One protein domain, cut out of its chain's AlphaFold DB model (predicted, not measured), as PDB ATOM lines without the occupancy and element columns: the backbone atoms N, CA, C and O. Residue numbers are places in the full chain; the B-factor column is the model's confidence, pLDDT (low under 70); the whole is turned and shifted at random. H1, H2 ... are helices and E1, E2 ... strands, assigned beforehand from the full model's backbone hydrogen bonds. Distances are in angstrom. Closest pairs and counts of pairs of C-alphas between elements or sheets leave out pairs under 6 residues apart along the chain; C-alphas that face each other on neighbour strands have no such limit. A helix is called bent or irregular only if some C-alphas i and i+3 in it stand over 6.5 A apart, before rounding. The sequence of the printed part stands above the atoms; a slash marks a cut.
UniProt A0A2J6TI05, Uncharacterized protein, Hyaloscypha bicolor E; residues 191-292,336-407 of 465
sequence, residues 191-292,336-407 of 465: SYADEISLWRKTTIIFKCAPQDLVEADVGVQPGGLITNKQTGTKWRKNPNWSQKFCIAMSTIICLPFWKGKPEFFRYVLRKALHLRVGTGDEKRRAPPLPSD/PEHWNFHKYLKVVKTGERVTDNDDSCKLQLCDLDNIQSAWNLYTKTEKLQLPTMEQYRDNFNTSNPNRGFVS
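What this domain is: This is residues 191 to 292 and 336 to 407 of the 465 residues of an uncharacterized protein of Hyaloscypha bicolor E (UniProt A0A2J6TI05). A flat body of helices with a small strand hairpin reaching out to one end: H1, H2 and H6 run the same way, with H2 in the middle, while H3 and H4, side by side, cross H6. H7 lies across the end of H2, and the hairpin of E1 and E2 is farthest from the helices' core. The printed part has 174 residues, with seven named helices and two strands in the order H1 E1 E2 H2 H3 H4 H5 H6 H7; the two-stranded sheet E1 - E2 is antiparallel. The class is mostly helix, though under half of the residues, 85, are in named elements. The whole is compact, with a radius of gyration of the C-alphas of 16.8 A, and spans 56 by 47 by 25 A.

Where its parts are: H1, residues 193 to 205, begins at C-alpha (-60.610, -37.555, -75.575) and is 18.3 A long. E1, residues 225 to 227, and E2, residues 234 to 236, follow. H2 is residues 243 to 252, 14.6 A; H3 is residues 262 to 277, 22.3 A. H4, residues 339 to 346, is 14.0 A long, neither bent nor irregular, but only just: C-alphas 343 and 346 are 6.2 A apart. H5 is residues 358 to 361. H6, residues 365 to 381, is the longest helix at 24.3 A. H7, residues 389 to 399, is 15.1 A long and ends at C-alpha (-77.671, -40.879, -84.227).

How they stand to each other: H1 touches H2 at a shallow tilt of 27 degrees, the same way; their closest C-alphas, of Leu 198 and Ser 250, are 5.0 A apart. H6 touches H2 with residues 365 to 372 alone, at a shallow tilt of 25 degrees, the same way, closest at Phe 245 and Leu 365, C-alphas 5.3 A apart. H7 touches H2 about perpendicular, at 84 degrees, closest at C-alphas 251 and 393, 5.3 A. H4 touches H6 at a steep tilt of 64 degrees, opposite ways, with C-alphas 344 and 374 closest at 5.0 A. H3 touches H6, which uses residues 367 to 371 alone, about perpendicular at 74 degrees, closest at C-alphas 272 and 367, 5.3 A. H3 touches H4 with residues 268 to 275 alone, at a shallow tilt of 11 degrees, the same way, closest at C-alphas 272 and 345, 6.5 A. H3, with residues 273 to 277 alone, and H5 only just touch, with 3 pairs of C-alphas within 8 A, closest at C-alphas 277 and 361, 6.2 A. In the hairpin E1 and E2, N 226 and O 235 are 2.8 A apart, within hydrogen-bond range. In H1, H2, H3, H6 and H7 every O i to N i+4 pair is within hydrogen-bond range; in H4 0 of 4 are, beside 4 of 5 O i to N i+3 pairs, and H5 is too short for an O i to N i+4 pair.

The domain as a whole: The farthest C-alphas, of Gln 230 and Lys 383, are 57.2 A apart. Residues 293 to 335 are not printed, and C-alphas 292 and 336 are 14.3 A apart across the cut. The links H1 to E1 and H4 to H5 are long. The mean pLDDT of the printed part is 79.5; 41 residues are under 70, among them residues 279 to 292, 349 to 356 and 401 to 407.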
ATOM      1  N   SER A 191     -56.500 -38.813 -68.956       84.62
ATOM      2  CA  SER A 191     -57.301 -39.615 -69.878       84.62
ATOM      3  C   SER A 191     -57.568 -38.879 -71.205       84.62
ATOM      4  O   SER A 191     -57.805 -37.666 -71.244       84.62
ATOM      5  N   TYR A 192     -57.487 -39.592 -72.332       83.44
ATOM      6  CA  TYR A 192     -57.588 -38.972 -73.666       83.44
ATOM      7  C   TYR A 192     -59.043 -38.710 -74.075       83.44
ATOM      8  O   TYR A 192     -59.945 -39.451 -73.699       83.44
ATOM      9  N   ALA A 193     -59.283 -37.747 -74.972       85.31
ATOM     10  CA  ALA A 193     -60.610 -37.555 -75.575       85.31
ATOM     11  C   ALA A 193     -61.147 -38.838 -76.250       85.31
ATOM     12  O   ALA A 193     -62.335 -39.144 -76.141       85.31
ATOM     13  N   ASP A 194     -60.267 -39.622 -76.882       87.81
ATOM     14  CA  ASP A 194     -60.599 -40.909 -77.509       87.81
ATOM     15  C   ASP A 194     -60.953 -42.005 -76.490       87.81
ATOM     16  O   ASP A 194     -61.795 -42.859 -76.758       87.81
ATOM     17  N   GLU A 195     -60.353 -41.964 -75.302       88.12
ATOM     18  CA  GLU A 195     -60.691 -42.846 -74.183       88.12
ATOM     19  C   GLU A 195     -62.014 -42.431 -73.532       88.12
ATOM     20  O   GLU A 195     -62.872 -43.274 -73.303       88.12
ATOM     21  N   ILE A 196     -62.250 -41.134 -73.331       88.56
ATOM     22  CA  ILE A 196     -63.545 -40.616 -72.860       88.56
ATOM     23  C   ILE A 196     -64.669 -40.996 -73.847       88.56
ATOM     24  O   ILE A 196     -65.772 -41.365 -73.439       88.56
ATOM     25  N   SER A 197     -64.392 -40.944 -75.156       87.81
ATOM     26  CA  SER A 197     -65.267 -41.468 -76.218       87.81
ATOM     27  C   SER A 197     -65.547 -42.961 -76.039       87.81
ATOM     28  O   SER A 197     -66.705 -43.384 -76.081       87.81
ATOM     29  N   LEU A 198     -64.490 -43.747 -75.833       91.12
ATOM     30  CA  LEU A 198     -64.557 -45.190 -75.653       91.12
ATOM     31  C   LEU A 198     -65.412 -45.568 -74.439       91.12
ATOM     32  O   LEU A 198     -66.360 -46.330 -74.595       91.12
ATOM     33  N   TRP A 199     -65.159 -44.952 -73.282       91.19
ATOM     34  CA  TRP A 199     -65.957 -45.103 -72.064       91.19
ATOM     35  C   TRP A 199     -67.444 -44.836 -72.300       91.19
ATOM     36  O   TRP A 199     -68.280 -45.674 -71.979       91.19
ATOM     37  N   ARG A 200     -67.799 -43.711 -72.935       87.75
ATOM     38  CA  ARG A 200     -69.207 -43.404 -73.253       87.75
ATOM     39  C   ARG A 200     -69.845 -44.494 -74.112       87.75
ATOM     40  O   ARG A 200     -70.970 -44.907 -73.844       87.75
ATOM     41  N   LYS A 201     -69.136 -44.966 -75.139       89.62
ATOM     42  CA  LYS A 201     -69.627 -46.017 -76.039       89.62
ATOM     43  C   LYS A 201     -69.808 -47.348 -75.315       89.62
ATOM     44  O   LYS A 201     -70.862 -47.957 -75.464       89.62
ATOM     45  N   THR A 202     -68.850 -47.778 -74.497       91.56
ATOM     46  CA  THR A 202     -68.958 -49.044 -73.756       91.56
ATOM     47  C   THR A 202     -70.046 -48.985 -72.686       91.56
ATOM     48  O   THR A 202     -70.845 -49.915 -72.590       91.56
ATOM     49  N   THR A 203     -70.195 -47.861 -71.976       88.62
ATOM     50  CA  THR A 203     -71.308 -47.641 -71.037       88.62
ATOM     51  C   THR A 203     -72.673 -47.654 -71.741       88.62
ATOM     52  O   THR A 203     -73.640 -48.171 -71.186       88.62
ATOM     53  N   ILE A 204     -72.783 -47.150 -72.976       86.19
ATOM     54  CA  ILE A 204     -74.039 -47.197 -73.749       86.19
ATOM     55  C   ILE A 204     -74.340 -48.614 -74.271       86.19
ATOM     56  O   ILE A 204     -75.472 -49.076 -74.132       86.19
ATOM     57  N   ILE A 205     -73.350 -49.291 -74.865       88.81
ATOM     58  CA  ILE A 205     -73.525 -50.528 -75.655       88.81
ATOM     59  C   ILE A 205     -73.469 -51.800 -74.790       88.81
ATOM     60  O   ILE A 205     -74.228 -52.743 -75.030       88.81
ATOM     61  N   PHE A 206     -72.599 -51.817 -73.778       88.19
ATOM     62  CA  PHE A 206     -72.332 -52.976 -72.914       88.19
ATOM     63  C   PHE A 206     -72.654 -52.745 -71.433       88.19
ATOM     64  O   PHE A 206     -72.671 -53.706 -70.673       88.19
ATOM     65  N   LYS A 207     -72.901 -51.493 -71.012       86.81
ATOM     66  CA  LYS A 207     -73.151 -51.107 -69.606       86.81
ATOM     67  C   LYS A 207     -71.972 -51.407 -68.655       86.81
ATOM     68  O   LYS A 207     -72.158 -51.446 -67.444       86.81
ATOM     69  N   CYS A 208     -70.758 -51.545 -69.192       88.38
ATOM     70  CA  CYS A 208     -69.521 -51.808 -68.450       88.38
ATOM     71  C   CYS A 208     -68.420 -50.773 -68.769       88.38
ATOM     72  O   CYS A 208     -68.555 -49.973 -69.708       88.38
ATOM     73  N   ALA A 209     -67.318 -50.797 -68.015       90.38
ATOM     74  CA  ALA A 209     -66.113 -50.053 -68.375       90.38
ATOM     75  C   ALA A 209     -65.433 -50.679 -69.612       90.38
ATOM     76  O   ALA A 209     -65.605 -51.876 -69.861       90.38
ATOM     77  N   PRO A 210     -64.622 -49.925 -70.379       91.44
ATOM     78  CA  PRO A 210     -63.817 -50.492 -71.459       91.44
ATOM     79  C   PRO A 210     -62.907 -51.619 -70.981       91.44
ATOM     80  O   PRO A 210     -62.825 -52.655 -71.633       91.44
ATOM     81  N   GLN A 211     -62.270 -51.443 -69.825       89.69
ATOM     82  CA  GLN A 211     -61.373 -52.422 -69.222       89.69
ATOM     83  C   GLN A 211     -62.087 -53.737 -68.894       89.69
ATOM     84  O   GLN A 211     -61.482 -54.790 -69.030       89.69
ATOM     85  N   ASP A 212     -63.383 -53.700 -68.562       87.31
ATOM     86  CA  ASP A 212     -64.171 -54.912 -68.320       87.31
ATOM     87  C   ASP A 212     -64.394 -55.731 -69.613       87.31
ATOM     88  O   ASP A 212     -64.803 -56.887 -69.539       87.31
ATOM     89  N   LEU A 213     -64.154 -55.169 -70.806       89.06
ATOM     90  CA  LEU A 213     -64.247 -55.875 -72.097       89.06
ATOM     91  C   LEU A 213     -62.966 -56.614 -72.492       89.06
ATOM     92  O   LEU A 213     -62.947 -57.268 -73.531       89.06
ATOM     93  N   VAL A 214     -61.906 -56.509 -71.697       87.12
ATOM     94  CA  VAL A 214     -60.666 -57.264 -71.874       87.12
ATOM     95  C   VAL A 214     -60.534 -58.150 -70.644       87.12
ATOM     96  O   VAL A 214     -60.611 -57.638 -69.529       87.12
ATOM     97  N   GLU A 215     -60.399 -59.472 -70.799       75.50
ATOM     98  CA  GLU A 215     -60.235 -60.297 -69.605       75.50
ATOM     99  C   GLU A 215     -58.987 -59.919 -68.824       75.50
ATOM    100  O   GLU A 215     -57.981 -59.434 -69.336       75.50
ATOM    101  N   ALA A 216     -59.100 -60.154 -67.529       69.88
ATOM    102  CA  ALA A 216     -58.204 -59.631 -66.534       69.88
ATOM    103  C   ALA A 216     -56.758 -60.169 -66.725       69.88
ATOM    104  O   ALA A 216     -55.792 -59.472 -66.456       69.88
ATOM    105  N   ASP A 217     -56.585 -61.382 -67.250       68.00
ATOM    106  CA  ASP A 217     -55.288 -61.970 -67.622       68.00
ATOM    107  C   ASP A 217     -54.674 -61.399 -68.920       68.00
ATOM    108  O   ASP A 217     -53.479 -61.570 -69.173       68.00
ATOM    109  N   VAL A 218     -55.461 -60.691 -69.733       72.81
ATOM    110  CA  VAL A 218     -55.038 -60.082 -70.995       72.81
ATOM    111  C   VAL A 218     -54.632 -58.626 -70.765       72.81
ATOM    112  O   VAL A 218     -55.440 -57.700 -70.780       72.81
ATOM    113  N   GLY A 219     -53.329 -58.389 -70.610       76.44
ATOM    114  CA  GLY A 219     -52.800 -57.025 -70.625       76.44
ATOM    115  C   GLY A 219     -53.053 -56.331 -71.971       76.44
ATOM    116  O   GLY A 219     -53.026 -56.970 -73.021       76.44
ATOM    117  N   VAL A 220     -53.232 -55.010 -71.959       79.88
ATOM    118  CA  VAL A 220     -53.291 -54.161 -73.165       79.88
ATOM    119  C   VAL A 220     -51.986 -53.377 -73.297       79.88
ATOM    120  O   VAL A 220     -51.371 -53.023 -72.289       79.88
ATOM    121  N   GLN A 221     -51.539 -53.100 -74.525       71.69
ATOM    122  CA  GLN A 221     -50.335 -52.297 -74.746       71.69
ATOM    123  C   GLN A 221     -50.502 -50.863 -74.182       71.69
ATOM    124  O   GLN A 221     -51.374 -50.115 -74.644       71.69
ATOM    125  N   PRO A 222     -49.665 -50.450 -73.210       69.12
ATOM    126  CA  PRO A 222     -49.846 -49.190 -72.497       69.12
ATOM    127  C   PRO A 222     -49.318 -47.980 -73.285       69.12
ATOM    128  O   PRO A 222     -48.613 -48.109 -74.289       69.12
ATOM    129  N   GLY A 223     -49.630 -46.769 -72.810       66.00
ATOM    130  CA  GLY A 223     -49.034 -45.533 -73.327       66.00
ATOM    131  C   GLY A 223     -47.546 -45.356 -72.969       66.00
ATOM    132  O   GLY A 223     -46.980 -46.114 -72.184       66.00
ATOM    133  N   GLY A 224     -46.915 -44.304 -73.519       68.00
ATOM    134  CA  GLY A 224     -45.555 -43.861 -73.135       68.00
ATOM    135  C   GLY A 224     -45.476 -43.346 -71.686       68.00
ATOM    136  O   GLY A 224     -46.395 -43.583 -70.920       68.00
ATOM    137  N   LEU A 225     -44.440 -42.600 -71.283       73.25
ATOM    138  CA  LEU A 225     -44.302 -42.063 -69.908       73.25
ATOM    139  C   LEU A 225     -44.650 -40.561 -69.790       73.25
ATOM    140  O   LEU A 225     -44.476 -39.806 -70.747       73.25
ATOM    141  N   ILE A 226     -45.122 -40.137 -68.609       67.56
ATOM    142  CA  ILE A 226     -45.279 -38.743 -68.135       67.56
ATOM    143  C   ILE A 226     -44.813 -38.630 -66.681       67.56
ATOM    144  O   ILE A 226     -44.779 -39.614 -65.955       67.56
ATOM    145  N   THR A 227     -44.519 -37.418 -66.219       75.31
ATOM    146  CA  THR A 227     -44.205 -37.163 -64.805       75.31
ATOM    147  C   THR A 227     -45.293 -36.285 -64.197       75.31
ATOM    148  O   THR A 227     -45.603 -35.230 -64.760       75.31
ATOM    149  N   ASN A 228     -45.861 -36.687 -63.058       76.50
ATOM    150  CA  ASN A 228     -46.678 -35.790 -62.248       76.50
ATOM    151  C   ASN A 228     -45.754 -34.722 -61.644       76.50
ATOM    152  O   ASN A 228     -44.782 -35.027 -60.957       76.50
ATOM    153  N   LYS A 229     -46.035 -33.447 -61.931       77.50
ATOM    154  CA  LYS A 229     -45.208 -32.320 -61.474       77.50
ATOM    155  C   LYS A 229     -45.354 -32.020 -59.979       77.50
ATOM    156  O   LYS A 229     -44.492 -31.336 -59.444       77.50
ATOM    157  N   GLN A 230     -46.436 -32.469 -59.340       74.94
ATOM    158  CA  GLN A 230     -46.718 -32.192 -57.927       74.94
ATOM    159  C   GLN A 230     -46.057 -33.219 -57.004       74.94
ATOM    160  O   GLN A 230     -45.430 -32.846 -56.019       74.94
ATOM    161  N   THR A 231     -46.168 -34.504 -57.342       79.06
ATOM    162  CA  THR A 231     -45.637 -35.631 -56.558       79.06
ATOM    163  C   THR A 231     -44.270 -36.118 -57.050       79.06
ATOM    164  O   THR A 231     -43.612 -36.896 -56.367       79.06
ATOM    165  N   GLY A 232     -43.829 -35.694 -58.241       79.12
ATOM    166  CA  GLY A 232     -42.591 -36.156 -58.881       79.12
ATOM    167  C   GLY A 232     -42.671 -37.572 -59.469       79.12
ATOM    168  O   GLY A 232     -41.728 -38.013 -60.130       79.12
ATOM    169  N   THR A 233     -43.786 -38.283 -59.272       78.06
ATOM    170  CA  THR A 233     -43.963 -39.677 -59.690       78.06
ATOM    171  C   THR A 233     -44.049 -39.801 -61.215       78.06
ATOM    172  O   THR A 233     -44.663 -38.984 -61.911       78.06
ATOM    173  N   LYS A 234     -43.388 -40.825 -61.767       74.00
ATOM    174  CA  LYS A 234     -43.396 -41.124 -63.207       74.00
ATOM    175  C   LYS A 234     -44.534 -42.094 -63.513       74.00
ATOM    176  O   LYS A 234     -44.432 -43.285 -63.241       74.00
ATOM    177  N   TRP A 235     -45.592 -41.575 -64.116       64.56
ATOM    178  CA  TRP A 235     -46.742 -42.334 -64.598       64.56
ATOM    179  C   TRP A 235     -46.582 -42.698 -66.073       64.56
ATOM    180  O   TRP A 235     -45.707 -42.185 -66.776       64.56
ATOM    181  N   ARG A 236     -47.463 -43.547 -66.601       58.38
ATOM    182  CA  ARG A 236     -47.616 -43.663 -68.056       58.38
ATOM    183  C   ARG A 236     -48.536 -42.552 -68.575       58.38
ATOM    184  O   ARG A 236     -49.506 -42.191 -67.924       58.38
ATOM    185  N   LYS A 237     -48.206 -41.998 -69.751       48.62
ATOM    186  CA  LYS A 237     -48.884 -40.904 -70.481       48.62
ATOM    187  C   LYS A 237     -50.384 -41.137 -70.623       48.62
ATOM    188  O   LYS A 237     -51.145 -40.188 -70.737       48.62
ATOM    189  N   ASN A 238     -50.757 -42.408 -70.610       54.81
ATOM    190  CA  ASN A 238     -52.013 -42.893 -70.081       54.81
ATOM    191  C   ASN A 238     -51.697 -44.240 -69.390       54.81
ATOM    192  O   ASN A 238     -51.017 -45.059 -70.028       54.81
ATOM    193  N   PRO A 239     -52.068 -44.462 -68.113       56.22
ATOM    194  CA  PRO A 239     -51.833 -45.736 -67.426       56.22
ATOM    195  C   PRO A 239     -52.718 -46.867 -67.949       56.22
ATOM    196  O   PRO A 239     -52.308 -48.022 -67.855       56.22
ATOM    197  N   ASN A 240     -53.867 -46.529 -68.540       64.38
ATOM    198  CA  ASN A 240     -54.756 -47.453 -69.216       64.38
ATOM    199  C   ASN A 240     -54.193 -47.748 -70.622       64.38
ATOM    200  O   ASN A 240     -53.274 -48.555 -70.769       64.38
ATOM    201  N   TRP A 241     -54.716 -47.107 -71.675       83.69
ATOM    202  CA  TRP A 241     -54.532 -47.550 -73.066       83.69
ATOM    203  C   TRP A 241     -53.933 -46.477 -73.992       83.69
ATOM    204  O   TRP A 241     -53.981 -45.270 -73.738       83.69
ATOM    205  N   SER A 242     -53.329 -46.908 -75.104       85.75
ATOM    206  CA  SER A 242     -52.793 -45.975 -76.106       85.75
ATOM    207  C   SER A 242     -53.908 -45.298 -76.918       85.75
ATOM    208  O   SER A 242     -54.916 -45.915 -77.248       85.75
ATOM    209  N   GLN A 243     -53.709 -44.038 -77.324       87.06
ATOM    210  CA  GLN A 243     -54.722 -43.268 -78.065       87.06
ATOM    211  C   GLN A 243     -55.213 -43.982 -79.341       87.06
ATOM    212  O   GLN A 243     -56.412 -44.036 -79.602       87.06
ATOM    213  N   LYS A 244     -54.295 -44.580 -80.118       90.06
ATOM    214  CA  LYS A 244     -54.645 -45.338 -81.332       90.06
ATOM    215  C   LYS A 244     -55.507 -46.559 -81.015       90.06
ATOM    216  O   LYS A 244     -56.465 -46.824 -81.734       90.06
ATOM    217  N   PHE A 245     -55.180 -47.268 -79.934       91.38
ATOM    218  CA  PHE A 245     -55.964 -48.403 -79.455       91.38
ATOM    219  C   PHE A 245     -57.382 -47.956 -79.079       91.38
ATOM    220  O   PHE A 245     -58.346 -48.559 -79.539       91.38
ATOM    221  N   CYS A 246     -57.527 -46.838 -78.356       91.31
ATOM    222  CA  CYS A 246     -58.841 -46.297 -78.002       91.31
ATOM    223  C   CYS A 246     -59.700 -45.939 -79.228       91.31
ATOM    224  O   CYS A 246     -60.906 -46.188 -79.208       91.31
ATOM    225  N   ILE A 247     -59.100 -45.406 -80.300       91.69
ATOM    226  CA  ILE A 247     -59.792 -45.080 -81.562       91.69
ATOM    227  C   ILE A 247     -60.267 -46.349 -82.285       91.69
ATOM    228  O   ILE A 247     -61.434 -46.428 -82.682       91.69
ATOM    229  N   ALA A 248     -59.392 -47.345 -82.443       93.81
ATOM    230  CA  ALA A 248     -59.735 -48.608 -83.098       93.81
ATOM    231  C   ALA A 248     -60.815 -49.365 -82.305       93.81
ATOM    232  O   ALA A 248     -61.858 -49.723 -82.853       93.81
ATOM    233  N   MET A 249     -60.640 -49.483 -80.986       94.38
ATOM    234  CA  MET A 249     -61.617 -50.085 -80.075       94.38
ATOM    235  C   MET A 249     -62.971 -49.358 -80.153       94.38
ATOM    236  O   MET A 249     -63.997 -50.000 -80.360       94.38
ATOM    237  N   SER A 250     -62.971 -48.015 -80.119       92.94
ATOM    238  CA  SER A 250     -64.166 -47.160 -80.285       92.94
ATOM    239  C   SER A 250     -64.858 -47.281 -81.645       92.94
ATOM    240  O   SER A 250     -65.963 -46.754 -81.810       92.94
ATOM    241  N   THR A 251     -64.197 -47.884 -82.632       93.31
ATOM    242  CA  THR A 251     -64.743 -48.135 -83.968       93.31
ATOM    243  C   THR A 251     -65.385 -49.520 -84.012       93.31
ATOM    244  O   THR A 251     -66.542 -49.638 -84.404       93.31
ATOM    245  N   ILE A 252     -64.688 -50.551 -83.518       94.19
ATOM    246  CA  ILE A 252     -65.176 -51.940 -83.525       94.19
ATOM    247  C   ILE A 252     -66.432 -52.096 -82.660       94.19
ATOM    248  O   ILE A 252     -67.399 -52.703 -83.116       94.19
ATOM    249  N   ILE A 253     -66.461 -51.525 -81.447       93.50
ATOM    250  CA  ILE A 253     -67.604 -51.671 -80.522       93.50
ATOM    251  C   ILE A 253     -68.921 -51.091 -81.051       93.50
ATOM    252  O   ILE A 253     -69.970 -51.399 -80.499       93.50
ATOM    253  N   CYS A 254     -68.894 -50.259 -82.096       91.62
ATOM    254  CA  CYS A 254     -70.095 -49.639 -82.654       91.62
ATOM    255  C   CYS A 254     -70.929 -50.567 -83.558       91.62
ATOM    256  O   CYS A 254     -71.979 -50.130 -84.025       91.62
ATOM    257  N   LEU A 255     -70.514 -51.816 -83.813       89.56
ATOM    258  CA  LEU A 255     -71.364 -52.759 -84.552       89.56
ATOM    259  C   LEU A 255     -72.607 -53.141 -83.720       89.56
ATOM    260  O   LEU A 255     -72.457 -53.518 -82.554       89.56
ATOM    261  N   PRO A 256     -73.825 -53.115 -84.295       83.88
ATOM    262  CA  PRO A 256     -75.061 -53.369 -83.551       83.88
ATOM    263  C   PRO A 256     -75.117 -54.731 -82.850       83.88
ATOM    264  O   PRO A 256     -75.609 -54.816 -81.727       83.88
ATOM    265  N   PHE A 257     -74.565 -55.783 -83.465       83.88
ATOM    266  CA  PHE A 257     -74.638 -57.157 -82.950       83.88
ATOM    267  C   PHE A 257     -73.834 -57.398 -81.657       83.88
ATOM    268  O   PHE A 257     -73.990 -58.443 -81.023       83.88
ATOM    269  N   TRP A 258     -73.004 -56.439 -81.226       84.62
ATOM    270  CA  TRP A 258     -72.369 -56.466 -79.904       84.62
ATOM    271  C   TRP A 258     -73.301 -56.052 -78.760       84.62
ATOM    272  O   TRP A 258     -72.985 -56.321 -77.600       84.62
ATOM    273  N   LYS A 259     -74.405 -55.346 -79.049       83.69
ATOM    274  CA  LYS A 259     -75.275 -54.710 -78.045       83.69
ATOM    275  C   LYS A 259     -75.752 -55.740 -77.017       83.69
ATOM    276  O   LYS A 259     -76.418 -56.711 -77.363       83.69
ATOM    277  N   GLY A 260     -75.392 -55.532 -75.750       76.88
ATOM    278  CA  GLY A 260     -75.716 -56.460 -74.659       76.88
ATOM    279  C   GLY A 260     -74.996 -57.820 -74.692       76.88
ATOM    280  O   GLY A 260     -75.330 -58.681 -73.885       76.88
ATOM    281  N   LYS A 261     -74.006 -58.034 -75.574       83.56
ATOM    282  CA  LYS A 261     -73.240 -59.292 -75.705       83.56
ATOM    283  C   LYS A 261     -71.727 -59.101 -75.428       83.56
ATOM    284  O   LYS A 261     -70.908 -59.408 -76.300       83.56
ATOM    285  N   PRO A 262     -71.317 -58.615 -74.232       85.75
ATOM    286  CA  PRO A 262     -69.907 -58.353 -73.910       85.75
ATOM    287  C   PRO A 262     -69.027 -59.612 -73.949       85.75
ATOM    288  O   PRO A 262     -67.885 -59.535 -74.390       85.75
ATOM    289  N   GLU A 263     -69.558 -60.784 -73.578       82.44
ATOM    290  CA  GLU A 263     -68.804 -62.050 -73.599       82.44
ATOM    291  C   GLU A 263     -68.360 -62.455 -75.010       82.44
ATOM    292  O   GLU A 263     -67.240 -62.920 -75.215       82.44
ATOM    293  N   PHE A 264     -69.209 -62.235 -76.019       83.69
ATOM    294  CA  PHE A 264     -68.836 -62.522 -77.402       83.69
ATOM    295  C   PHE A 264     -67.778 -61.541 -77.923       83.69
ATOM    296  O   PHE A 264     -66.894 -61.920 -78.692       83.69
ATOM    297  N   PHE A 265     -67.833 -60.287 -77.472       89.06
ATOM    298  CA  PHE A 265     -66.817 -59.292 -77.791       89.06
ATOM    299  C   PHE A 265     -65.456 -59.641 -77.154       89.06
ATOM    300  O   PHE A 265     -64.450 -59.664 -77.866       89.06
ATOM    301  N   ARG A 266     -65.429 -60.034 -75.868       87.19
ATOM    302  CA  ARG A 266     -64.243 -60.599 -75.187       87.19
ATOM    303  C   ARG A 266     -63.665 -61.796 -75.940       87.19
ATOM    304  O   ARG A 266     -62.486 -61.799 -76.290       87.19
ATOM    305  N   TYR A 267     -64.514 -62.768 -76.286       85.19
ATOM    306  CA  TYR A 267     -64.125 -63.937 -77.078       85.19
ATOM    307  C   TYR A 267     -63.431 -63.541 -78.392       85.19
ATOM    308  O   TYR A 267     -62.395 -64.106 -78.744       85.19
ATOM    309  N   VAL A 268     -63.970 -62.558 -79.118       89.19
ATOM    310  CA  VAL A 268     -63.388 -62.072 -80.377       89.19
ATOM    311  C   VAL A 268     -62.016 -61.429 -80.158       89.19
ATOM    312  O   VAL A 268     -61.095 -61.721 -80.926       89.19
ATOM    313  N   LEU A 269     -61.846 -60.613 -79.112       90.38
ATOM    314  CA  LEU A 269     -60.552 -60.023 -78.753       90.38
ATOM    315  C   LEU A 269     -59.522 -61.099 -78.396       90.38
ATOM    316  O   LEU A 269     -58.430 -61.121 -78.970       90.38
ATOM    317  N   ARG A 270     -59.882 -62.038 -77.510       84.62
ATOM    318  CA  ARG A 270     -59.020 -63.173 -77.159       84.62
ATOM    319  C   ARG A 270     -58.703 -64.048 -78.369       84.62
ATOM    320  O   ARG A 270     -57.567 -64.490 -78.492       84.62
ATOM    321  N   LYS A 271     -59.639 -64.269 -79.301       85.69
ATOM    322  CA  LYS A 271     -59.374 -65.028 -80.538       85.69
ATOM    323  C   LYS A 271     -58.389 -64.305 -81.454       85.69
ATOM    324  O   LYS A 271     -57.503 -64.961 -81.997       85.69
ATOM    325  N   ALA A 272     -58.514 -62.989 -81.619       89.56
ATOM    326  CA  ALA A 272     -57.567 -62.196 -82.403       89.56
ATOM    327  C   ALA A 272     -56.152 -62.260 -81.799       89.56
ATOM    328  O   ALA A 272     -55.205 -62.623 -82.501       89.56
ATOM    329  N   LEU A 273     -56.041 -62.032 -80.484       86.25
ATOM    330  CA  LEU A 273     -54.790 -62.155 -79.734       86.25
ATOM    331  C   LEU A 273     -54.187 -63.562 -79.847       86.25
ATOM    332  O   LEU A 273     -53.020 -63.709 -80.194       86.25
ATOM    333  N   HIS A 274     -54.985 -64.603 -79.606       82.94
ATOM    334  CA  HIS A 274     -54.555 -65.999 -79.661       82.94
ATOM    335  C   HIS A 274     -54.036 -66.401 -81.045       82.94
ATOM    336  O   HIS A 274     -53.037 -67.106 -81.150       82.94
ATOM    337  N   LEU A 275     -54.670 -65.930 -82.125       84.75
ATOM    338  CA  LEU A 275     -54.195 -66.200 -83.484       84.75
ATOM    339  C   LEU A 275     -52.847 -65.525 -83.773       84.75
ATOM    340  O   LEU A 275     -52.038 -66.093 -84.505       84.75
ATOM    341  N   ARG A 276     -52.576 -64.348 -83.188       85.00
ATOM    342  CA  ARG A 276     -51.271 -63.682 -83.298       85.00
ATOM    343  C   ARG A 276     -50.204 -64.314 -82.397       85.00
ATOM    344  O   ARG A 276     -49.075 -64.472 -82.852       85.00
ATOM    345  N   VAL A 277     -50.544 -64.658 -81.152       79.25
ATOM    346  CA  VAL A 277     -49.605 -65.167 -80.131       79.25
ATOM    347  C   VAL A 277     -49.307 -66.665 -80.294       79.25
ATOM    348  O   VAL A 277     -48.194 -67.111 -80.029       79.25
ATOM    349  N   GLY A 278     -50.265 -67.438 -80.802       72.56
ATOM    350  CA  GLY A 278     -50.160 -68.882 -80.985       72.56
ATOM    351  C   GLY A 278     -50.593 -69.698 -79.761       72.56
ATOM    352  O   GLY A 278     -51.017 -69.179 -78.733       72.56
ATOM    353  N   THR A 279     -50.496 -71.021 -79.890       64.75
ATOM    354  CA  THR A 279     -51.015 -72.012 -78.929       64.75
ATOM    355  C   THR A 279     -50.040 -72.408 -77.815       64.75
ATOM    356  O   THR A 279     -50.376 -73.274 -77.011       64.75
ATOM    357  N   GLY A 280     -48.840 -71.819 -77.772       57.69
ATOM    358  CA  GLY A 280     -47.728 -72.274 -76.923       57.69
ATOM    359  C   GLY A 280     -47.867 -72.007 -75.420       57.69
ATOM    360  O   GLY A 280     -47.031 -72.472 -74.655       57.69
ATOM    361  N   ASP A 281     -48.895 -71.273 -74.996       58.00
ATOM    362  CA  ASP A 281     -49.147 -70.931 -73.597       58.00
ATOM    363  C   ASP A 281     -50.620 -71.219 -73.274       58.00
ATOM    364  O   ASP A 281     -51.525 -70.588 -73.827       58.00
ATOM    365  N   GLU A 282     -50.883 -72.206 -72.411       54.12
ATOM    366  CA  GLU A 282     -52.255 -72.619 -72.081       54.12
ATOM    367  C   GLU A 282     -53.043 -71.519 -71.365       54.12
ATOM    368  O   GLU A 282     -54.253 -71.418 -71.566       54.12
ATOM    369  N   LYS A 283     -52.359 -70.618 -70.642       53.16
ATOM    370  CA  LYS A 283     -52.965 -69.418 -70.037       53.16
ATOM    371  C   LYS A 283     -53.416 -68.392 -71.083       53.16
ATOM    372  O   LYS A 283     -54.034 -67.396 -70.734       53.16
ATOM    373  N   ARG A 284     -53.069 -68.606 -72.357       54.53
ATOM    374  CA  ARG A 284     -53.335 -67.720 -73.498       54.53
ATOM    375  C   ARG A 284     -54.057 -68.452 -74.640       54.53
ATOM    376  O   ARG A 284     -54.108 -67.954 -75.770       54.53
ATOM    377  N   ARG A 285     -54.651 -69.628 -74.376       54.72
ATOM    378  CA  ARG A 285     -55.679 -70.190 -75.270       54.72
ATOM    379  C   ARG A 285     -56.844 -69.207 -75.339       54.72
ATOM    380  O   ARG A 285     -57.297 -68.711 -74.310       54.72
ATOM    381  N   ALA A 286     -57.357 -68.945 -76.542       52.31
ATOM    382  CA  ALA A 286     -58.695 -68.375 -76.636       52.31
ATOM    383  C   ALA A 286     -59.648 -69.334 -75.900       52.31
ATOM    384  O   ALA A 286     -59.552 -70.542 -76.150       52.31
ATOM    385  N   PRO A 287     -60.528 -68.849 -75.003       53.75
ATOM    386  CA  PRO A 287     -61.538 -69.699 -74.400       53.75
ATOM    387  C   PRO A 287     -62.334 -70.360 -75.527       53.75
ATOM    388  O   PRO A 287     -62.491 -69.754 -76.599       53.75
ATOM    389  N   PRO A 288     -62.836 -71.584 -75.319       51.91
ATOM    390  CA  PRO A 288     -63.789 -72.154 -76.253       51.91
ATOM    391  C   PRO A 288     -64.959 -71.185 -76.442       51.91
ATOM    392  O   PRO A 288     -65.268 -70.376 -75.560       51.91
ATOM    393  N   LEU A 289     -65.597 -71.220 -77.615       53.19
ATOM    394  CA  LEU A 289     -66.809 -70.427 -77.806       53.19
ATOM    395  C   LEU A 289     -67.823 -70.790 -76.711       53.19
ATOM    396  O   LEU A 289     -67.937 -71.968 -76.366       53.19
ATOM    397  N   PRO A 290     -68.675 -69.840 -76.292       49.31
ATOM    398  CA  PRO A 290     -69.908 -70.143 -75.564       49.31
ATOM    399  C   PRO A 290     -70.906 -71.049 -76.327       49.31
ATOM    400  O   PRO A 290     -72.020 -71.240 -75.848       49.31
ATOM    401  N   SER A 291     -70.531 -71.595 -77.490       49.50
ATOM    402  CA  SER A 291     -71.191 -72.694 -78.212       49.50
ATOM    403  C   SER A 291     -70.377 -73.996 -78.234       49.50
ATOM    404  O   SER A 291     -70.981 -75.060 -78.180       49.50
ATOM    405  N   ASP A 292     -69.039 -73.930 -78.315       44.44
ATOM    406  CA  ASP A 292     -68.203 -75.078 -78.716       44.44
ATOM    407  C   ASP A 292     -67.908 -76.037 -77.547       44.44
ATOM    408  O   ASP A 292     -68.060 -77.241 -77.710       44.44
ATOM    409  N   PRO A 336     -74.828 -64.174 -81.317       75.69
ATOM    410  CA  PRO A 336     -74.981 -62.869 -81.950       75.69
ATOM    411  C   PRO A 336     -75.355 -62.997 -83.428       75.69
ATOM    412  O   PRO A 336     -74.918 -63.920 -84.120       75.69
ATOM    413  N   GLU A 337     -76.069 -61.999 -83.943       80.94
ATOM    414  CA  GLU A 337     -76.134 -61.791 -85.387       80.94
ATOM    415  C   GLU A 337     -74.717 -61.719 -85.959       80.94
ATOM    416  O   GLU A 337     -73.788 -61.213 -85.327       80.94
ATOM    417  N   HIS A 338     -74.535 -62.277 -87.154       85.50
ATOM    418  CA  HIS A 338     -73.239 -62.327 -87.827       85.50
ATOM    419  C   HIS A 338     -72.098 -62.993 -87.035       85.50
ATOM    420  O   HIS A 338     -70.943 -62.848 -87.434       85.50
ATOM    421  N   TRP A 339     -72.371 -63.788 -85.982       83.06
ATOM    422  CA  TRP A 339     -71.323 -64.435 -85.171       83.06
ATOM    423  C   TRP A 339     -70.274 -65.173 -86.016       83.06
ATOM    424  O   TRP A 339     -69.088 -65.162 -85.691       83.06
ATOM    425  N   ASN A 340     -70.688 -65.759 -87.144       83.19
ATOM    426  CA  ASN A 340     -69.833 -66.427 -88.125       83.19
ATOM    427  C   ASN A 340     -68.656 -65.580 -88.647       83.19
ATOM    428  O   ASN A 340     -67.653 -66.170 -89.053       83.19
ATOM    429  N   PHE A 341     -68.703 -64.241 -88.582       87.94
ATOM    430  CA  PHE A 341     -67.582 -63.375 -88.980       87.94
ATOM    431  C   PHE A 341     -66.278 -63.754 -88.248       87.94
ATOM    432  O   PHE A 341     -65.189 -63.687 -88.815       87.94
ATOM    433  N   HIS A 342     -66.383 -64.242 -87.009       84.06
ATOM    434  CA  HIS A 342     -65.242 -64.632 -86.188       84.06
ATOM    435  C   HIS A 342     -64.425 -65.802 -86.802       84.06
ATOM    436  O   HIS A 342     -63.267 -66.015 -86.431       84.06
ATOM    437  N   LYS A 343     -64.997 -66.567 -87.749       86.81
ATOM    438  CA  LYS A 343     -64.295 -67.617 -88.515       86.81
ATOM    439  C   LYS A 343     -63.242 -67.010 -89.451       86.81
ATOM    440  O   LYS A 343     -62.177 -67.598 -89.639       86.81
ATOM    441  N   TYR A 344     -63.489 -65.799 -89.952       89.44
ATOM    442  CA  TYR A 344     -62.620 -65.078 -90.883       89.44
ATOM    443  C   TYR A 344     -61.369 -64.487 -90.216       89.44
ATOM    444  O   TYR A 344     -60.389 -64.223 -90.910       89.44
ATOM    445  N   LEU A 345     -61.330 -64.393 -88.879       86.38
ATOM    446  CA  LEU A 345     -60.116 -64.039 -88.126       86.38
ATOM    447  C   LEU A 345     -58.933 -64.966 -88.455       86.38
ATOM    448  O   LEU A 345     -57.799 -64.506 -88.504       86.38
ATOM    449  N   LYS A 346     -59.191 -66.253 -88.749       82.00
ATOM    450  CA  LYS A 346     -58.157 -67.226 -89.160       82.00
ATOM    451  C   LYS A 346     -57.562 -66.953 -90.552       82.00
ATOM    452  O   LYS A 346     -56.528 -67.521 -90.884       82.00
ATOM    453  N   VAL A 347     -58.242 -66.157 -91.381       77.94
ATOM    454  CA  VAL A 347     -57.888 -65.901 -92.790       77.94
ATOM    455  C   VAL A 347     -57.138 -64.575 -92.949       77.94
ATOM    456  O   VAL A 347     -56.353 -64.405 -93.884       77.94
ATOM    457  N   VAL A 348     -57.357 -63.630 -92.032       75.88
ATOM    458  CA  VAL A 348     -56.603 -62.376 -91.986       75.88
ATOM    459  C   VAL A 348     -55.146 -62.663 -91.624       75.88
ATOM    460  O   VAL A 348     -54.852 -63.498 -90.770       75.88
ATOM    461  N   LYS A 349     -54.215 -61.953 -92.269       69.56
ATOM    462  CA  LYS A 349     -52.798 -62.012 -91.900       69.56
ATOM    463  C   LYS A 349     -52.621 -61.460 -90.492       69.56
ATOM    464  O   LYS A 349     -52.751 -60.258 -90.293       69.56
ATOM    465  N   THR A 350     -52.258 -62.329 -89.558       65.00
ATOM    466  CA  THR A 350     -51.769 -61.916 -88.246       65.00
ATOM    467  C   THR A 350     -50.570 -60.976 -88.414       65.00
ATOM    468  O   THR A 350     -49.814 -61.080 -89.384       65.00
ATOM    469  N   GLY A 351     -50.466 -59.997 -87.509       59.19
ATOM    470  CA  GLY A 351     -49.514 -58.889 -87.601       59.19
ATOM    471  C   GLY A 351     -48.058 -59.295 -87.345       59.19
ATOM    472  O   GLY A 351     -47.628 -60.403 -87.655       59.19
ATOM    473  N   GLU A 352     -47.273 -58.372 -86.786       59.38
ATOM    474  CA  GLU A 352     -45.873 -58.640 -86.447       59.38
ATOM    475  C   GLU A 352     -45.722 -59.901 -85.581       59.38
ATOM    476  O   GLU A 352     -46.559 -60.202 -84.725       59.38
ATOM    477  N   ARG A 353     -44.641 -60.653 -85.831       60.69
ATOM    478  CA  ARG A 353     -44.343 -61.877 -85.082       60.69
ATOM    479  C   ARG A 353     -44.215 -61.566 -83.595       60.69
ATOM    480  O   ARG A 353     -43.561 -60.595 -83.220       60.69
ATOM    481  N   VAL A 354     -44.756 -62.467 -82.781       65.06
ATOM    482  CA  VAL A 354     -44.445 -62.580 -81.352       65.06
ATOM    483  C   VAL A 354     -42.929 -62.537 -81.163       65.06
ATOM    484  O   VAL A 354     -42.175 -63.117 -81.949       65.06
ATOM    485  N   THR A 355     -42.496 -61.833 -80.127       65.25
ATOM    486  CA  THR A 355     -41.096 -61.779 -79.697       65.25
ATOM    487  C   THR A 355     -41.030 -62.281 -78.262       65.25
ATOM    488  O   THR A 355     -42.048 -62.310 -77.582       65.25
ATOM    489  N   ASP A 356     -39.847 -62.606 -77.752       66.44
ATOM    490  CA  ASP A 356     -39.703 -63.103 -76.372       66.44
ATOM    491  C   ASP A 356     -39.980 -62.023 -75.292       66.44
ATOM    492  O   ASP A 356     -39.730 -62.229 -74.108       66.44
ATOM    493  N   ASN A 357     -40.490 -60.847 -75.688       74.94
ATOM    494  CA  ASN A 357     -40.959 -59.791 -74.799       74.94
ATOM    495  C   ASN A 357     -42.428 -60.027 -74.405       74.94
ATOM    496  O   ASN A 357     -43.297 -60.173 -75.269       74.94
ATOM    497  N   ASP A 358     -42.712 -59.949 -73.106       72.12
ATOM    498  CA  ASP A 358     -44.044 -60.107 -72.517       72.12
ATOM    499  C   ASP A 358     -45.057 -59.040 -73.002       72.12
ATOM    500  O   ASP A 358     -46.252 -59.310 -73.113       72.12
ATOM    501  N   ASP A 359     -44.594 -57.851 -73.427       72.12
ATOM    502  CA  ASP A 359     -45.441 -56.858 -74.117       72.12
ATOM    503  C   ASP A 359     -45.978 -57.341 -75.478       72.12
ATOM    504  O   ASP A 359     -46.982 -56.818 -75.972       72.12
ATOM    505  N   SER A 360     -45.337 -58.333 -76.105       72.19
ATOM    506  CA  SER A 360     -45.827 -58.914 -77.359       72.19
ATOM    507  C   SER A 360     -47.009 -59.864 -77.149       72.19
ATOM    508  O   SER A 360     -47.791 -60.074 -78.075       72.19
ATOM    509  N   CYS A 361     -47.205 -60.352 -75.921       74.31
ATOM    510  CA  CYS A 361     -48.320 -61.217 -75.533       74.31
ATOM    511  C   CYS A 361     -49.558 -60.440 -75.052       74.31
ATOM    512  O   CYS A 361     -50.571 -61.044 -74.706       74.31
ATOM    513  N   LYS A 362     -49.484 -59.104 -75.033       84.75
ATOM    514  CA  LYS A 362     -50.593 -58.192 -74.716       84.75
ATOM    515  C   LYS A 362     -51.442 -57.923 -75.954       84.75
ATOM    516  O   LYS A 362     -50.950 -58.037 -77.076       84.75
ATOM    517  N   LEU A 363     -52.694 -57.521 -75.751       87.62
ATOM    518  CA  LEU A 363     -53.594 -57.053 -76.801       87.62
ATOM    519  C   LEU A 363     -53.058 -55.743 -77.404       87.62
ATOM    520  O   LEU A 363     -52.722 -54.794 -76.686       87.62
ATOM    521  N   GLN A 364     -52.949 -55.707 -78.730       88.44
ATOM    522  CA  GLN A 364     -52.308 -54.641 -79.501       88.44
ATOM    523  C   GLN A 364     -53.249 -54.075 -80.570       88.44
ATOM    524  O   GLN A 364     -54.277 -54.656 -80.907       88.44
ATOM    525  N   LEU A 365     -52.870 -52.930 -81.149       90.25
ATOM    526  CA  LEU A 365     -53.626 -52.289 -82.232       90.25
ATOM    527  C   LEU A 365     -53.847 -53.232 -83.428       90.25
ATOM    528  O   LEU A 365     -54.944 -53.277 -83.974       90.25
ATOM    529  N   CYS A 366     -52.844 -54.039 -83.779       88.94
ATOM    530  CA  CYS A 366     -52.933 -54.979 -84.893       88.94
ATOM    531  C   CYS A 366     -53.979 -56.090 -84.679       88.94
ATOM    532  O   CYS A 366     -54.507 -56.609 -85.656       88.94
ATOM    533  N   ASP A 367     -54.331 -56.436 -83.434       91.25
ATOM    534  CA  ASP A 367     -55.418 -57.385 -83.151       91.25
ATOM    535  C   ASP A 367     -56.783 -56.774 -83.494       91.25
ATOM    536  O   ASP A 367     -57.648 -57.440 -84.064       91.25
ATOM    537  N   LEU A 368     -56.944 -55.478 -83.214       93.56
ATOM    538  CA  LEU A 368     -58.131 -54.702 -83.567       93.56
ATOM    539  C   LEU A 368     -58.238 -54.522 -85.092       93.56
ATOM    540  O   LEU A 368     -59.293 -54.787 -85.673       93.56
ATOM    541  N   ASP A 369     -57.128 -54.192 -85.760       92.38
ATOM    542  CA  ASP A 369     -57.052 -54.113 -87.227       92.38
ATOM    543  C   ASP A 369     -57.401 -55.466 -87.891       92.38
ATOM    544  O   ASP A 369     -58.037 -55.512 -88.953       92.38
ATOM    545  N   ASN A 370     -57.041 -56.588 -87.250       92.31
ATOM    546  CA  ASN A 370     -57.393 -57.932 -87.717       92.31
ATOM    547  C   ASN A 370     -58.893 -58.224 -87.586       92.31
ATOM    548  O   ASN A 370     -59.477 -58.811 -88.499       92.31
ATOM    549  N   ILE A 371     -59.536 -57.788 -86.498       93.94
ATOM    550  CA  ILE A 371     -60.993 -57.905 -86.311       93.94
ATOM    551  C   ILE A 371     -61.737 -57.107 -87.384       93.94
ATOM    552  O   ILE A 371     -62.654 -57.635 -88.019       93.94
ATOM    553  N   GLN A 372     -61.299 -55.877 -87.653       93.31
ATOM    554  CA  GLN A 372     -61.862 -55.051 -88.720       93.31
ATOM    555  C   GLN A 372     -61.679 -55.682 -90.107       93.31
ATOM    556  O   GLN A 372     -62.616 -55.738 -90.908       93.31
ATOM    557  N   SER A 373     -60.493 -56.222 -90.381       92.81
ATOM    558  CA  SER A 373     -60.207 -56.926 -91.635       92.81
ATOM    559  C   SER A 373     -61.048 -58.198 -91.796       92.81
ATOM    560  O   SER A 373     -61.503 -58.493 -92.902       92.81
ATOM    561  N   ALA A 374     -61.304 -58.930 -90.707       93.56
ATOM    562  CA  ALA A 374     -62.131 -60.135 -90.709       93.56
ATOM    563  C   ALA A 374     -63.605 -59.813 -90.980       93.56
ATOM    564  O   ALA A 374     -64.243 -60.524 -91.753       93.56
ATOM    565  N   TRP A 375     -64.125 -58.717 -90.416       94.00
ATOM    566  CA  TRP A 375     -65.462 -58.207 -90.738       94.00
ATOM    567  C   TRP A 375     -65.596 -57.857 -92.220       94.00
ATOM    568  O   TRP A 375     -66.473 -58.383 -92.899       94.00
ATOM    569  N   ASN A 376     -64.676 -57.050 -92.752       91.81
ATOM    570  CA  ASN A 376     -64.691 -56.649 -94.162       91.81
ATOM    571  C   ASN A 376     -64.551 -57.848 -95.125       91.81
ATOM    572  O   ASN A 376     -65.045 -57.808 -96.253       91.81
ATOM    573  N   LEU A 377     -63.877 -58.923 -94.699       92.69
ATOM    574  CA  LEU A 377     -63.783 -60.167 -95.463       92.69
ATOM    575  C   LEU A 377     -65.060 -61.016 -95.356       92.69
ATOM    576  O   LEU A 377     -65.477 -61.586 -96.364       92.69
ATOM    577  N   TYR A 378     -65.688 -61.070 -94.180       93.56
ATOM    578  CA  TYR A 378     -66.971 -61.739 -93.950       93.56
ATOM    579  C   TYR A 378     -68.078 -61.126 -94.812       93.56
ATOM    580  O   TYR A 378     -68.672 -61.832 -95.626       93.56
ATOM    581  N   THR A 379     -68.295 -59.807 -94.720       92.44
ATOM    582  CA  THR A 379     -69.351 -59.113 -95.480       92.44
ATOM    583  C   THR A 379     -69.183 -59.313 -96.987       92.44
ATOM    584  O   THR A 379     -70.139 -59.646 -97.685       92.44
ATOM    585  N   LYS A 380     -67.942 -59.222 -97.483       92.88
ATOM    586  CA  LYS A 380     -67.600 -59.468 -98.889       92.88
ATOM    587  C   LYS A 380     -67.820 -60.922 -99.324       92.88
ATOM    588  O   LYS A 380     -68.304 -61.142-100.433       92.88
ATOM    589  N   THR A 381     -67.429 -61.901 -98.506       93.25
ATOM    590  CA  THR A 381     -67.513 -63.332 -98.864       93.25
ATOM    591  C   THR A 381     -68.957 -63.819 -98.877       93.25
ATOM    592  O   THR A 381     -69.386 -64.431 -99.852       93.25
ATOM    593  N   GLU A 382     -69.723 -63.466 -97.845       91.94
ATOM    594  CA  GLU A 382     -71.145 -63.810 -97.715       91.94
ATOM    595  C   GLU A 382     -72.062 -62.925 -98.588       91.94
ATOM    596  O   GLU A 382     -73.279 -63.089 -98.583       91.94
ATOM    597  N   LYS A 383     -71.492 -61.973 -99.350       91.06
ATOM    598  CA  LYS A 383     -72.202 -61.004-100.214       91.06
ATOM    599  C   LYS A 383     -73.242 -60.152 -99.469       91.06
ATOM    600  O   LYS A 383     -74.234 -59.716-100.055       91.06
ATOM    601  N   LEU A 384     -73.004 -59.893 -98.187       89.56
ATOM    602  CA  LEU A 384     -73.887 -59.108 -97.331       89.56
ATOM    603  C   LEU A 384     -73.669 -57.614 -97.590       89.56
ATOM    604  O   LEU A 384     -72.540 -57.127 -97.519       89.56
ATOM    605  N   GLN A 385     -74.750 -56.870 -97.833       91.31
ATOM    606  CA  GLN A 385     -74.720 -55.410 -98.006       91.31
ATOM    607  C   GLN A 385     -74.655 -54.687 -96.648       91.31
ATOM    608  O   GLN A 385     -75.497 -53.859 -96.318       91.31
ATOM    609  N   LEU A 386     -73.662 -55.044 -95.832       90.44
ATOM    610  CA  LEU A 386     -73.465 -54.491 -94.495       90.44
ATOM    611  C   LEU A 386     -72.447 -53.338 -94.515       90.44
ATOM    612  O   LEU A 386     -71.410 -53.463 -95.175       90.44
ATOM    613  N   PRO A 387     -72.692 -52.247 -93.765       91.56
ATOM    614  CA  PRO A 387     -71.733 -51.162 -93.598       91.56
ATOM    615  C   PRO A 387     -70.366 -51.599 -93.035       91.56
ATOM    616  O   PRO A 387     -70.230 -52.613 -92.336       91.56
ATOM    617  N   THR A 388     -69.335 -50.792 -93.292       91.50
ATOM    618  CA  THR A 388     -68.026 -50.948 -92.633       91.50
ATOM    619  C   THR A 388     -68.106 -50.549 -91.156       91.50
ATOM    620  O   THR A 388     -69.015 -49.828 -90.737       91.50
ATOM    621  N   MET A 389     -67.131 -50.974 -90.345       92.31
ATOM    622  CA  MET A 389     -67.071 -50.575 -88.930       92.31
ATOM    623  C   MET A 389     -66.988 -49.048 -88.753       92.31
ATOM    624  O   MET A 389     -67.575 -48.510 -87.816       92.31
ATOM    625  N   GLU A 390     -66.322 -48.324 -89.660       92.38
ATOM    626  CA  GLU A 390     -66.313 -46.856 -89.660       92.38
ATOM    627  C   GLU A 390     -67.689 -46.265 -89.949       92.38
ATOM    628  O   GLU A 390     -68.100 -45.341 -89.256       92.38
ATOM    629  N   GLN A 391     -68.430 -46.815 -90.913       93.06
ATOM    630  CA  GLN A 391     -69.793 -46.362 -91.198       93.06
ATOM    631  C   GLN A 391     -70.713 -46.599 -89.994       93.06
ATOM    632  O   GLN A 391     -71.457 -45.701 -89.614       93.06
ATOM    633  N   TYR A 392     -70.608 -47.746 -89.316       91.88
ATOM    634  CA  TYR A 392     -71.335 -47.983 -88.063       91.88
ATOM    635  C   TYR A 392     -70.922 -47.023 -86.938       91.88
ATOM    636  O   TYR A 392     -71.782 -46.522 -86.215       91.88
ATOM    637  N   ARG A 393     -69.627 -46.714 -86.799       90.88
ATOM    638  CA  ARG A 393     -69.120 -45.706 -85.854       90.88
ATOM    639  C   ARG A 393     -69.679 -44.314 -86.149       90.88
ATOM    640  O   ARG A 393     -70.068 -43.607 -85.220       90.88
ATOM    641  N   ASP A 394     -69.704 -43.917 -87.413       90.50
ATOM    642  CA  ASP A 394     -70.123 -42.582 -87.835       90.50
ATOM    643  C   ASP A 394     -71.649 -42.437 -87.762       90.50
ATOM    644  O   ASP A 394     -72.136 -41.422 -87.262       90.50
ATOM    645  N   ASN A 395     -72.397 -43.494 -88.089       90.06
ATOM    646  CA  ASN A 395     -73.830 -43.603 -87.813       90.06
ATOM    647  C   ASN A 395     -74.103 -43.518 -86.305       90.06
ATOM    648  O   ASN A 395     -74.903 -42.690 -85.887       90.06
ATOM    649  N   PHE A 396     -73.385 -44.272 -85.462       87.88
ATOM    650  CA  PHE A 396     -73.536 -44.200 -84.002       87.88
ATOM    651  C   PHE A 396     -73.313 -42.777 -83.470       87.88
ATOM    652  O   PHE A 396     -74.104 -42.293 -82.658       87.88
ATOM    653  N   ASN A 397     -72.258 -42.099 -83.935       84.69
ATOM    654  CA  ASN A 397     -71.950 -40.720 -83.553       84.69
ATOM    655  C   ASN A 397     -73.045 -39.737 -84.021       84.69
ATOM    656  O   ASN A 397     -73.375 -38.803 -83.289       84.69
ATOM    657  N   THR A 398     -73.610 -39.956 -85.215       85.88
ATOM    658  CA  THR A 398     -74.634 -39.099 -85.841       85.88
ATOM    659  C   THR A 398     -76.018 -39.295 -85.223       85.88
ATOM    660  O   THR A 398     -76.702 -38.309 -84.971       85.88
ATOM    661  N   SER A 399     -76.409 -40.533 -84.905       81.25
ATOM    662  CA  SER A 399     -77.671 -40.879 -84.227       81.25
ATOM    663  C   SER A 399     -77.679 -40.522 -82.735       81.25
ATOM    664  O   SER A 399     -78.730 -40.535 -82.103       81.25
ATOM    665  N   ASN A 400     -76.526 -40.174 -82.150       71.12
ATOM    666  CA  ASN A 400     -76.393 -39.766 -80.747       71.12
ATOM    667  C   ASN A 400     -75.864 -38.316 -80.585       71.12
ATOM    668  O   ASN A 400     -74.962 -38.080 -79.768       71.12
ATOM    669  N   PRO A 401     -76.413 -37.303 -81.295       59.75
ATOM    670  CA  PRO A 401     -75.828 -35.960 -81.325       59.75
ATOM    671  C   PRO A 401     -75.955 -35.272 -79.955       59.75
ATOM    672  O   PRO A 401     -74.985 -34.728 -79.412       59.75
ATOM    673  N   ASN A 402     -77.122 -35.424 -79.321       53.19
ATOM    674  CA  ASN A 402     -77.420 -34.923 -77.977       53.19
ATOM    675  C   ASN A 402     -76.659 -35.674 -76.868       53.19
ATOM    676  O   ASN A 402     -76.565 -35.178 -75.744       53.19
ATOM    677  N   ARG A 403     -76.041 -36.827 -77.169       57.34
ATOM    678  CA  ARG A 403     -75.414 -37.722 -76.181       57.34
ATOM    679  C   ARG A 403     -73.892 -37.668 -76.073       57.34
ATOM    680  O   ARG A 403     -73.356 -38.251 -75.135       57.34
ATOM    681  N   GLY A 404     -73.169 -36.931 -76.923       48.78
ATOM    682  CA  GLY A 404     -71.760 -36.676 -76.587       48.78
ATOM    683  C   GLY A 404     -70.820 -36.083 -77.625       48.78
ATOM    684  O   GLY A 404     -69.832 -35.475 -77.213       48.78
ATOM    685  N   PHE A 405     -71.059 -36.285 -78.922       54.03
ATOM    686  CA  PHE A 405     -69.920 -36.424 -79.840       54.03
ATOM    687  C   PHE A 405     -69.479 -35.182 -80.634       54.03
ATOM    688  O   PHE A 405     -68.303 -35.117 -80.977       54.03
ATOM    689  N   VAL A 406     -70.350 -34.199 -80.918       44.56
ATOM    690  CA  VAL A 406     -70.079 -33.227 -82.015       44.56
ATOM    691  C   VAL A 406     -70.123 -31.735 -81.615       44.56
ATOM    692  O   VAL A 406     -69.941 -30.870 -82.463       44.56
ATOM    693  N   SER A 407     -70.289 -31.374 -80.334       43.69
ATOM    694  CA  SER A 407     -70.192 -29.959 -79.907       43.69
ATOM    695  C   SER A 407     -69.272 -29.747 -78.707       43.69
ATOM    696  O   SER A 407     -69.541 -30.210 -77.597       43.69
TER     697      SER A 407